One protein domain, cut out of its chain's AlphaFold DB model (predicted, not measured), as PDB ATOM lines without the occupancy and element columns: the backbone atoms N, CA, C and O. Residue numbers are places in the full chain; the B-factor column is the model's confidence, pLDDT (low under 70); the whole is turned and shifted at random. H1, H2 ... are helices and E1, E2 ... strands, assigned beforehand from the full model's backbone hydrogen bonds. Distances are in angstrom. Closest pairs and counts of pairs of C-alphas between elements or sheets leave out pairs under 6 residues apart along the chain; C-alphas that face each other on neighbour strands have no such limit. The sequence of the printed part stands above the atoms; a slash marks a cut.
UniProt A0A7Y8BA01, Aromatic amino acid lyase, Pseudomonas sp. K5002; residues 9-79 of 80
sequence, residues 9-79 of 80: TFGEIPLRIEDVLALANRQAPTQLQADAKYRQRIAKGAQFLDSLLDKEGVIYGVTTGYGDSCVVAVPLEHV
ATOM      1  N   THR A   9      26.397  -8.692   2.426       97.06
ATOM      2  CA  THR A   9      25.759  -8.603   1.107       97.06
ATOM      3  C   THR A   9      25.627  -7.150   0.660       97.06
ATOM      4  O   THR A   9      24.870  -6.382   1.244       97.06
ATOM      5  N   PHE A  10      26.319  -6.782  -0.420       96.81
ATOM      6  CA  PHE A  10      26.116  -5.512  -1.117       96.81
ATOM      7  C   PHE A  10      24.873  -5.623  -1.998       96.81
ATOM      8  O   PHE A  10      24.822  -6.456  -2.905       96.81
ATOM      9  N   GLY A  11      23.857  -4.817  -1.705       95.69
ATOM     10  CA  GLY A  11      22.509  -5.053  -2.206       95.69
ATOM     11  C   GLY A  11      21.618  -3.819  -2.202       95.69
ATOM     12  O   GLY A  11      22.080  -2.684  -2.321       95.69
ATOM     13  N   GLU A  12      20.313  -4.049  -2.103       93.44
ATOM     14  CA  GLU A  12      19.308  -2.990  -1.947       93.44
ATOM     15  C   GLU A  12      19.223  -2.464  -0.510       93.44
ATOM     16  O   GLU A  12      18.738  -1.354  -0.293       93.44
ATOM     17  N   ILE A  13      19.693  -3.248   0.461       93.44
ATOM     18  CA  ILE A  13      19.634  -2.908   1.882       93.44
ATOM     19  C   ILE A  13      20.853  -2.045   2.254       93.44
ATOM     20  O   ILE A  13      21.974  -2.395   1.873       93.44
ATOM     21  N   PRO A  14      20.666  -0.937   3.001       95.75
ATOM     22  CA  PRO A  14      21.776  -0.142   3.516       95.75
ATOM     23  C   PRO A  14      22.724  -0.972   4.384       95.75
ATOM     24  O   PRO A  14      22.281  -1.753   5.227       95.75
ATOM     25  N   LEU A  15      24.027  -0.754   4.213       96.44
ATOM     26  CA  LEU A  15      25.036  -1.342   5.089       96.44
ATOM     27  C   LEU A  15      24.990  -0.695   6.468       96.44
ATOM     28  O   LEU A  15      24.789   0.517   6.601       96.44
ATOM     29  N   ARG A  16      25.237  -1.500   7.496       97.06
ATOM     30  CA  ARG A  16      25.433  -1.014   8.857       97.06
ATOM     31  C   ARG A  16      26.901  -0.692   9.112       97.06
ATOM     32  O   ARG A  16      27.798  -1.191   8.435       97.06
ATOM     33  N   ILE A  17      27.164   0.087  10.158       97.81
ATOM     34  CA  ILE A  17      28.537   0.402  10.582       97.81
ATOM     35  C   ILE A  17      29.285  -0.872  11.013       97.81
ATOM     36  O   ILE A  17      30.478  -1.001  10.743       97.81
ATOM     37  N   GLU A  18      28.601  -1.844  11.624       96.31
ATOM     38  CA  GLU A  18      29.237  -3.104  12.031       96.31
ATOM     39  C   GLU A  18      29.668  -3.953  10.831       96.31
ATOM     40  O   GLU A  18      30.706  -4.608  10.904       96.31
ATOM     41  N   ASP A  19      28.930  -3.891   9.718       96.62
ATOM     42  CA  ASP A  19      29.320  -4.561   8.474       96.62
ATOM     43  C   ASP A  19      30.637  -3.968   7.957       96.62
ATOM     44  O   ASP A  19      31.570  -4.696   7.623       96.62
ATOM     45  N   VAL A  20      30.762  -2.635   7.977       96.69
ATOM     46  CA  VAL A  20      31.997  -1.936   7.587       96.69
ATOM     47  C   VAL A  20      33.166  -2.342   8.486       96.69
ATOM     48  O   VAL A  20      34.253  -2.635   7.983       96.69
ATOM     49  N   LEU A  21      32.952  -2.412   9.803       97.38
ATOM     50  CA  LEU A  21      33.976  -2.835  10.762       97.38
ATOM     51  C   LEU A  21      34.422  -4.287  10.521       97.38
ATOM     52  O   LEU A  21      35.622  -4.571  10.532       97.38
ATOM     53  N   ALA A  22      33.476  -5.199  10.283       96.44
ATOM     54  CA  ALA A  22      33.765  -6.607  10.022       96.44
ATOM     55  C   ALA A  22      34.579  -6.790   8.733       96.44
ATOM     56  O   ALA A  22      35.529  -7.577   8.705       96.44
ATOM     57  N   LEU A  23      34.261  -6.028   7.682       96.12
ATOM     58  CA  LEU A  23      35.008  -6.048   6.425       96.12
ATOM     59  C   LEU A  23      36.411  -5.454   6.572       96.12
ATOM     60  O   LEU A  23      37.384  -6.073   6.135       96.12
ATOM     61  N   ALA A  24      36.544  -4.305   7.239       97.19
ATOM     62  CA  ALA A  24      37.835  -3.656   7.469       97.19
ATOM     63  C   ALA A  24      38.803  -4.552   8.261       97.19
ATOM     64  O   ALA A  24      39.996  -4.609   7.960       97.19
ATOM     65  N   ASN A  25      38.276  -5.312   9.226       96.25
ATOM     66  CA  ASN A  25      39.043  -6.258  10.035       96.25
ATOM     67  C   ASN A  25      39.178  -7.658   9.409       96.25
ATOM     68  O   ASN A  25      39.730  -8.553  10.048       96.25
ATOM     69  N   ARG A  26      38.695  -7.870   8.175       95.50
ATOM     70  CA  ARG A  26      38.733  -9.163   7.456       95.50
ATOM     71  C   ARG A  26      38.033 -10.310   8.203       95.50
ATOM     72  O   ARG A  26      38.426 -11.470   8.094       95.50
ATOM     73  N   GLN A  27      36.996  -9.984   8.968       96.38
ATOM     74  CA  GLN A  27      36.222 -10.932   9.775       96.38
ATOM     75  C   GLN A  27      35.045 -11.540   9.004       96.38
ATOM     76  O   GLN A  27      34.587 -12.623   9.358       96.38
ATOM     77  N   ALA A  28      34.591 -10.887   7.933       96.31
ATOM     78  CA  ALA A  28      33.528 -11.369   7.056       96.31
ATOM     79  C   ALA A  28      33.975 -11.330   5.582       96.31
ATOM     80  O   ALA A  28      34.698 -10.408   5.191       96.31
ATOM     81  N   PRO A  29      33.564 -12.303   4.751       95.88
ATOM     82  CA  PRO A  29      33.668 -12.191   3.301       95.88
ATOM     83  C   PRO A  29      32.589 -11.245   2.742       95.88
ATOM     84  O   PRO A  29      31.620 -10.904   3.422       95.88
ATOM     85  N   THR A  30      32.741 -10.837   1.482       96.06
ATOM     86  CA  THR A  30      31.754 -10.018   0.765       96.06
ATOM     87  C   THR A  30      31.033 -10.831  -0.300       96.06
ATOM     88  O   THR A  30      31.609 -11.729  -0.916       96.06
ATOM     89  N   GLN A  31      29.776 -10.483  -0.559       96.75
ATOM     90  CA  GLN A  31      29.047 -10.958  -1.729       96.75
ATOM     91  C   GLN A  31      28.146  -9.867  -2.302       96.75
ATOM     92  O   GLN A  31      27.733  -8.944  -1.604       96.75
ATOM     93  N   LEU A  32      27.822  -9.989  -3.586       97.19
ATOM     94  CA  LEU A  32      26.816  -9.155  -4.235       97.19
ATOM     95  C   LEU A  32      25.454  -9.846  -4.142       97.19
ATOM     96  O   LEU A  32      25.367 -11.060  -4.342       97.19
ATOM     97  N   GLN A  33      24.393  -9.080  -3.894       97.25
ATOM     98  CA  GLN A  33      23.024  -9.585  -3.917       97.25
ATOM     99  C   GLN A  33      22.744 -10.289  -5.256       97.25
ATOM    100  O   GLN A  33      23.020  -9.765  -6.338       97.25
ATOM    101  N   ALA A  34      22.266 -11.531  -5.170       94.81
ATOM    102  CA  ALA A  34      22.327 -12.456  -6.294       94.81
ATOM    103  C   ALA A  34      21.112 -12.402  -7.229       94.81
ATOM    104  O   ALA A  34      21.215 -12.921  -8.344       94.81
ATOM    105  N   ASP A  35      19.992 -11.811  -6.807       96.62
ATOM    106  CA  ASP A  35      18.761 -11.839  -7.590       96.62
ATOM    107  C   ASP A  35      18.882 -11.054  -8.902       96.62
ATOM    108  O   ASP A  35      19.621 -10.074  -9.041       96.62
ATOM    109  N   ALA A  36      18.123 -11.519  -9.894       97.12
ATOM    110  CA  ALA A  36      18.172 -10.977 -11.243       97.12
ATOM    111  C   ALA A  36      17.774  -9.496 -11.297       97.12
ATOM    112  O   ALA A  36      18.338  -8.747 -12.093       97.12
ATOM    113  N   LYS A  37      16.847  -9.056 -10.437       96.00
ATOM    114  CA  LYS A  37      16.359  -7.674 -10.425       96.00
ATOM    115  C   LYS A  37      17.470  -6.715  -9.997       96.00
ATOM    116  O   LYS A  37      17.679  -5.697 -10.657       96.00
ATOM    117  N   TYR A  38      18.229  -7.060  -8.959       95.56
ATOM    118  CA  TYR A  38      19.371  -6.264  -8.518       95.56
ATOM    119  C   TYR A  38      20.488  -6.222  -9.568       95.56
ATOM    120  O   TYR A  38      20.986  -5.146  -9.906       95.56
ATOM    121  N   ARG A  39      20.831  -7.374 -10.162       95.81
ATOM    122  CA  ARG A  39      21.835  -7.445 -11.240       95.81
ATOM    123  C   ARG A  39      21.431  -6.613 -12.456       95.81
ATOM    124  O   ARG A  39      22.255  -5.885 -13.007       95.81
ATOM    125  N   GLN A  40      20.157  -6.662 -12.839       96.62
ATOM    126  CA  GLN A  40      19.625  -5.856 -13.935       96.62
ATOM    127  C   GLN A  40      19.661  -4.358 -13.613       96.62
ATOM    128  O   GLN A  40      19.922  -3.552 -14.504       96.62
ATOM    129  N   ARG A  41      19.455  -3.963 -12.349       95.56
ATOM    130  CA  ARG A  41      19.572  -2.561 -11.923       95.56
ATOM    131  C   ARG A  41      20.979  -2.006 -12.149       95.56
ATOM    132  O   ARG A  41      21.099  -0.873 -12.600       95.56
ATOM    133  N   ILE A  42      22.016  -2.798 -11.874       95.81
ATOM    134  CA  ILE A  42      23.414  -2.429 -12.152       95.81
ATOM    135  C   ILE A  42      23.638  -2.319 -13.664       95.81
ATOM    136  O   ILE A  42      24.114  -1.291 -14.140       95.81
ATOM    137  N   ALA A  43      23.227  -3.340 -14.425       96.25
ATOM    138  CA  ALA A  43      23.391  -3.369 -15.881       96.25
ATOM    139  C   ALA A  43      22.698  -2.188 -16.581       96.25
ATOM    140  O   ALA A  43      23.232  -1.631 -17.536       96.25
ATOM    141  N   LYS A  44      21.540  -1.756 -16.066       96.31
ATOM    142  CA  LYS A  44      20.809  -0.592 -16.580       96.31
ATOM    143  C   LYS A  44      21.632   0.699 -16.504       96.31
ATOM    144  O   LYS A  44      21.465   1.554 -17.363       96.31
ATOM    145  N   GLY A  45      22.498   0.848 -15.498       92.38
ATOM    146  CA  GLY A  45      23.387   2.006 -15.378       92.38
ATOM    147  C   GLY A  45      24.398   2.081 -16.524       92.38
ATOM    148  O   GLY A  45      24.527   3.131 -17.143       92.38
ATOM    149  N   ALA A  46      25.044   0.956 -16.848       91.12
ATOM    150  CA  ALA A  46      25.973   0.868 -17.977       91.12
ATOM    151  C   ALA A  46      25.260   1.115 -19.316       91.12
ATOM    152  O   ALA A  46      25.633   2.015 -20.051       91.12
ATOM    153  N   GLN A  47      24.139   0.427 -19.562       93.62
ATOM    154  CA  GLN A  47      23.350   0.597 -20.792       93.62
ATOM    155  C   GLN A  47      22.843   2.031 -20.990       93.62
ATOM    156  O   GLN A  47      22.710   2.510 -22.117       93.62
ATOM    157  N   PHE A  48      22.506   2.713 -19.892       91.81
ATOM    158  CA  PHE A  48      22.123   4.118 -19.932       91.81
ATOM    159  C   PHE A  48      23.299   5.005 -20.341       91.81
ATOM    160  O   PHE A  48      23.094   5.904 -21.151       91.81
ATOM    161  N   LEU A  49      24.500   4.743 -19.815       88.88
ATOM    162  CA  LEU A  49      25.705   5.472 -20.197       88.88
ATOM    163  C   LEU A  49      26.016   5.281 -21.686       88.88
ATOM    164  O   LEU A  49      26.178   6.280 -22.377       88.88
ATOM    165  N   ASP A  50      25.982   4.043 -22.184       88.00
ATOM    166  CA  ASP A  50      26.177   3.733 -23.610       88.00
ATOM    167  C   ASP A  50      25.179   4.520 -24.478       88.00
ATOM    168  O   ASP A  50      25.545   5.252 -25.394       88.00
ATOM    169  N   SER A  51      23.893   4.475 -24.108       87.88
ATOM    170  CA  SER A  51      22.831   5.192 -24.828       87.88
ATOM    171  C   SER A  51      22.972   6.718 -24.777       87.88
ATOM    172  O   SER A  51      22.453   7.412 -25.655       87.88
ATOM    173  N   LEU A  52      23.564   7.257 -23.708       87.50
ATOM    174  CA  LEU A  52      23.782   8.690 -23.524       87.50
ATOM    175  C   LEU A  52      24.982   9.162 -24.350       87.50
ATOM    176  O   LEU A  52      24.900  10.214 -24.981       87.50
ATOM    177  N   LEU A  53      26.048   8.359 -24.399       85.81
ATOM    178  CA  LEU A  53      27.213   8.591 -25.251       85.81
ATOM    179  C   LEU A  53      26.815   8.666 -26.726       85.81
ATOM    180  O   LEU A  53      27.164   9.640 -27.389       85.81
ATOM    181  N   ASP A  54      25.993   7.727 -27.200       83.75
ATOM    182  CA  ASP A  54      25.507   7.702 -28.586       83.75
ATOM    183  C   ASP A  54      24.696   8.949 -28.980       83.75
ATOM    184  O   ASP A  54      24.693   9.362 -30.141       83.75
ATOM    185  N   LYS A  55      23.956   9.538 -28.030       83.75
ATOM    186  CA  LYS A  55      23.028  10.651 -28.295       83.75
ATOM    187  C   LYS A  55      23.645  12.025 -28.091       83.75
ATOM    188  O   LYS A  55      23.394  12.923 -28.891       83.75
ATOM    189  N   GLU A  56      24.363  12.211 -26.986       79.00
ATOM    190  CA  GLU A  56      24.854  13.519 -26.539       79.00
ATOM    191  C   GLU A  56      26.366  13.682 -26.744       79.00
ATOM    192  O   GLU A  56      26.839  14.808 -26.885       79.00
ATOM    193  N   GLY A  57      27.136  12.588 -26.788       75.31
ATOM    194  CA  GLY A  57      28.577  12.573 -27.081       75.31
ATOM    195  C   GLY A  57      29.496  13.220 -26.031       75.31
ATOM    196  O   GLY A  57      30.692  12.932 -26.017       75.31
ATOM    197  N   VAL A  58      28.979  14.064 -25.129       82.75
ATOM    198  CA  VAL A  58      29.765  14.833 -24.147       82.75
ATOM    199  C   VAL A  58      29.274  14.560 -22.729       82.75
ATOM    200  O   VAL A  58      28.203  15.008 -22.329       82.75
ATOM    201  N   ILE A  59      30.079  13.843 -21.945       86.12
ATOM    202  CA  ILE A  59      29.765  13.451 -20.569       86.12
ATOM    203  C   ILE A  59      30.983  13.711 -19.682       86.12
ATOM    204  O   ILE A  59      32.077  13.203 -19.945       86.12
ATOM    205  N   TYR A  60      30.776  14.472 -18.602       88.06
ATOM    206  CA  TYR A  60      31.843  14.828 -17.670       88.06
ATOM    207  C   TYR A  60      32.515  13.596 -17.057       88.06
ATOM    208  O   TYR A  60      31.848  12.758 -16.448       88.06
ATOM    209  N   GLY A  61      33.839  13.505 -17.202       86.44
ATOM    210  CA  GLY A  61      34.634  12.385 -16.696       86.44
ATOM    211  C   GLY A  61      34.493  11.086 -17.496       86.44
ATOM    212  O   GLY A  61      35.033  10.067 -17.079       86.44
ATOM    213  N   VAL A  62      33.784  11.103 -18.629       88.06
ATOM    214  CA  VAL A  62      33.704   9.958 -19.551       88.06
ATOM    215  C   VAL A  62      34.284  10.351 -20.905       88.06
ATOM    216  O   VAL A  62      35.333   9.846 -21.282       88.06
ATOM    217  N   THR A  63      33.670  11.317 -21.592       86.44
ATOM    218  CA  THR A  63      34.188  11.885 -22.854       86.44
ATOM    219  C   THR A  63      34.734  13.297 -22.686       86.44
ATOM    220  O   THR A  63      35.040  13.978 -23.664       86.44
ATOM    221  N   THR A  64      34.900  13.748 -21.443       87.94
ATOM    222  CA  THR A  64      35.680  14.942 -21.108       87.94
ATOM    223  C   THR A  64      36.721  14.628 -20.043       87.94
ATOM    224  O   THR A  64      36.614  13.635 -19.322       87.94
ATOM    225  N   GLY A  65      37.686  15.531 -19.869       85.50
ATOM    226  CA  GLY A  65      38.564  15.521 -18.700       85.50
ATOM    227  C   GLY A  65      37.831  15.802 -17.378       85.50
ATOM    228  O   GLY A  65      36.633  16.096 -17.347       85.50
ATOM    229  N   TYR A  66      38.582  15.746 -16.276       88.75
ATOM    230  CA  TYR A  66      38.115  16.035 -14.914       88.75
ATOM    231  C   TYR A  66      38.618  17.405 -14.428       88.75
ATOM    232  O   TYR A  66      39.638  17.903 -14.906       88.75
ATOM    233  N   GLY A  67      37.938  17.999 -13.440       88.00
ATOM    234  CA  GLY A  67      38.352  19.255 -12.804       88.00
ATOM    235  C   GLY A  67      38.449  20.399 -13.812       88.00
ATOM    236  O   GLY A  67      37.522  20.615 -14.588       88.00
ATOM    237  N   ASP A  68      39.592  21.082 -13.848       88.56
ATOM    238  CA  ASP A  68      39.843  22.195 -14.776       88.56
ATOM    239  C   ASP A  68      39.807  21.774 -16.258       88.56
ATOM    240  O   ASP A  68      39.667  22.614 -17.144       88.56
ATOM    241  N   SER A  69      39.894  20.471 -16.552       84.56
ATOM    242  CA  SER A  69      39.805  19.920 -17.913       84.56
ATOM    243  C   SER A  69      38.385  19.499 -18.315       84.56
ATOM    244  O   SER A  69      38.219  18.809 -19.318       84.56
ATOM    245  N   CYS A  70      37.349  19.900 -17.568       81.19
ATOM    246  CA  CYS A  70      35.953  19.513 -17.821       81.19
ATOM    247  C   CYS A  70      35.398  19.948 -19.188       81.19
ATOM    248  O   CYS A  70      34.392  19.410 -19.639       81.19
ATOM    249  N   VAL A  71      36.053  20.903 -19.853       79.44
ATOM    250  CA  VAL A  71      35.700  21.394 -21.196       79.44
ATOM    251  C   VAL A  71      36.502  20.730 -22.318       79.44
ATOM    252  O   VAL A  71      36.241  20.980 -23.492       79.44
ATOM    253  N   VAL A  72      37.502  19.913 -21.977       79.06
ATOM    254  CA  VAL A  72      38.361  19.242 -22.956       79.06
ATOM    255  C   VAL A  72      37.703  17.929 -23.342       79.06
ATOM    256  O   VAL A  72      37.600  17.029 -22.510       79.06
ATOM    257  N   ALA A  73      37.268  17.828 -24.598       79.50
ATOM    258  CA  ALA A  73      36.766  16.580 -25.153       79.50
ATOM    259  C   ALA A  73      37.890  15.534 -25.227       79.50
ATOM    260  O   ALA A  73      39.006  15.833 -25.656       79.50
ATOM    261  N   VAL A  74      37.576  14.308 -24.823       76.75
ATOM    262  CA  VAL A  74      38.433  13.130 -24.960       76.75
ATOM    263  C   VAL A  74      37.936  12.344 -26.179       76.75
ATOM    264  O   VAL A  74      36.748  12.021 -26.230       76.75
ATOM    265  N   PRO A  75      38.795  12.052 -27.175       76.75
ATOM    266  CA  PRO A  75      38.421  11.217 -28.314       76.75
ATOM    267  C   PRO A  75      37.878   9.852 -27.871       76.75
ATOM    268  O   PRO A  75      38.460   9.222 -26.990       76.75
ATOM    269  N   LEU A  76      36.799   9.373 -28.504       74.19
ATOM    270  CA  LEU A  76      36.134   8.110 -28.135       74.19
ATOM    271  C   LEU A  76      37.064   6.886 -28.208       74.19
ATOM    272  O   LEU A  76      36.951   5.986 -27.387       74.19
ATOM    273  N   GLU A  77      38.054   6.896 -29.107       77.75
ATOM    274  CA  GLU A  77      39.092   5.854 -29.222       77.75
ATOM    275  C   GLU A  77      40.004   5.712 -27.987       77.75
ATOM    276  O   GLU A  77      40.832   4.807 -27.922       77.75
ATOM    277  N   HIS A  78      39.896   6.624 -27.018       72.00
ATOM    278  CA  HIS A  78      40.594   6.560 -25.732       72.00
ATOM    279  C   HIS A  78      39.659   6.247 -24.554       72.00
ATOM    280  O   HIS A  78      40.117   6.231 -23.410       72.00
ATOM    281  N   VAL A  79      38.367   6.049 -24.821       64.75
ATOM    282  CA  VAL A  79      37.320   5.822 -23.816       64.75
ATOM    283  C   VAL A  79      36.817   4.373 -23.845       64.75
ATOM    284  O   VAL A  79      36.475   3.849 -22.786       64.75
TER     285      VAL A  79
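What this domain is: This is residues 9 to 79 of the 80 residues of the protein "Aromatic amino acid lyase" of Pseudomonas sp. K5002 (UniProt A0A7Y8BA01). The printed part is an open arch: the long helix H2 makes the span, and a separate group of residues hangs off each end of it, both toward the same side, with an empty gap between them. The group before H2 holds the opening residues, the short helix H1 and the short strand E1; the group after it is residues 57 to 79, a looping stretch with no named element. The printed part has 71 residues, with two named helices and one named strand in the order H1, E1, H2; under half of its residues, 32, are in named elements, and the class is mostly helix. The whole is extended, with a radius of gyration of the C-alphas of 17.7 A and spans of 44 by 30 by 19 A.

How they stand to each other: Residues 9 to 10, too short a stretch to bear a name, pair in parallel with residues 31 to 32 of E1, the strand of residues 30 to 32. E1 pairs with no named strand. The closest C-alphas of E1 and H1, the helix of residues 17 to 24, are those of Thr 30 and Leu 23, 7.6 A apart, and the two centres are 13.1 A apart. H2, the helix of residues 36 to 56, is apart from H1 and also from E1. Residues 42 to 48, which belong to H2, stand free, and so do residues 21 to 26, of which 21 to 24 belong to H1. In H1 every O i to N i+4 pair is within hydrogen-bond range; in H2, 14 of 17 are.

Where its parts are: H1, residues 17 to 24, begins at C-alpha 17 at (28.537, 0.402, 10.582) and is 10.6 A long from first to last C-alpha. E1, residues 30 to 32, is 7.1 A long. H2, residues 36 to 56, runs from C-alpha 36 at (18.172, -10.977, -11.243) to C-alpha 56 at (24.854, 13.519, -26.539), a length of 29.6 A. It has a kink of 28 degrees near residue 43. The C-alphas of residues 57 to 79 lie 12 to 23 A from the mean of all C-alphas.

The domain as a whole: The two C-alphas farthest apart are those of Gln 27 and Lys 55, at 45.7 A. The first and last printed C-alphas, of Thr 9 and Val 79, are 31.0 A apart. The printed part has no cut. The links from H1 to E1 and from E1 to H2 are both tight, with 5 and 3 residues. The mean pLDDT of the printed part is 90.1, and residue 79 alone is under 70.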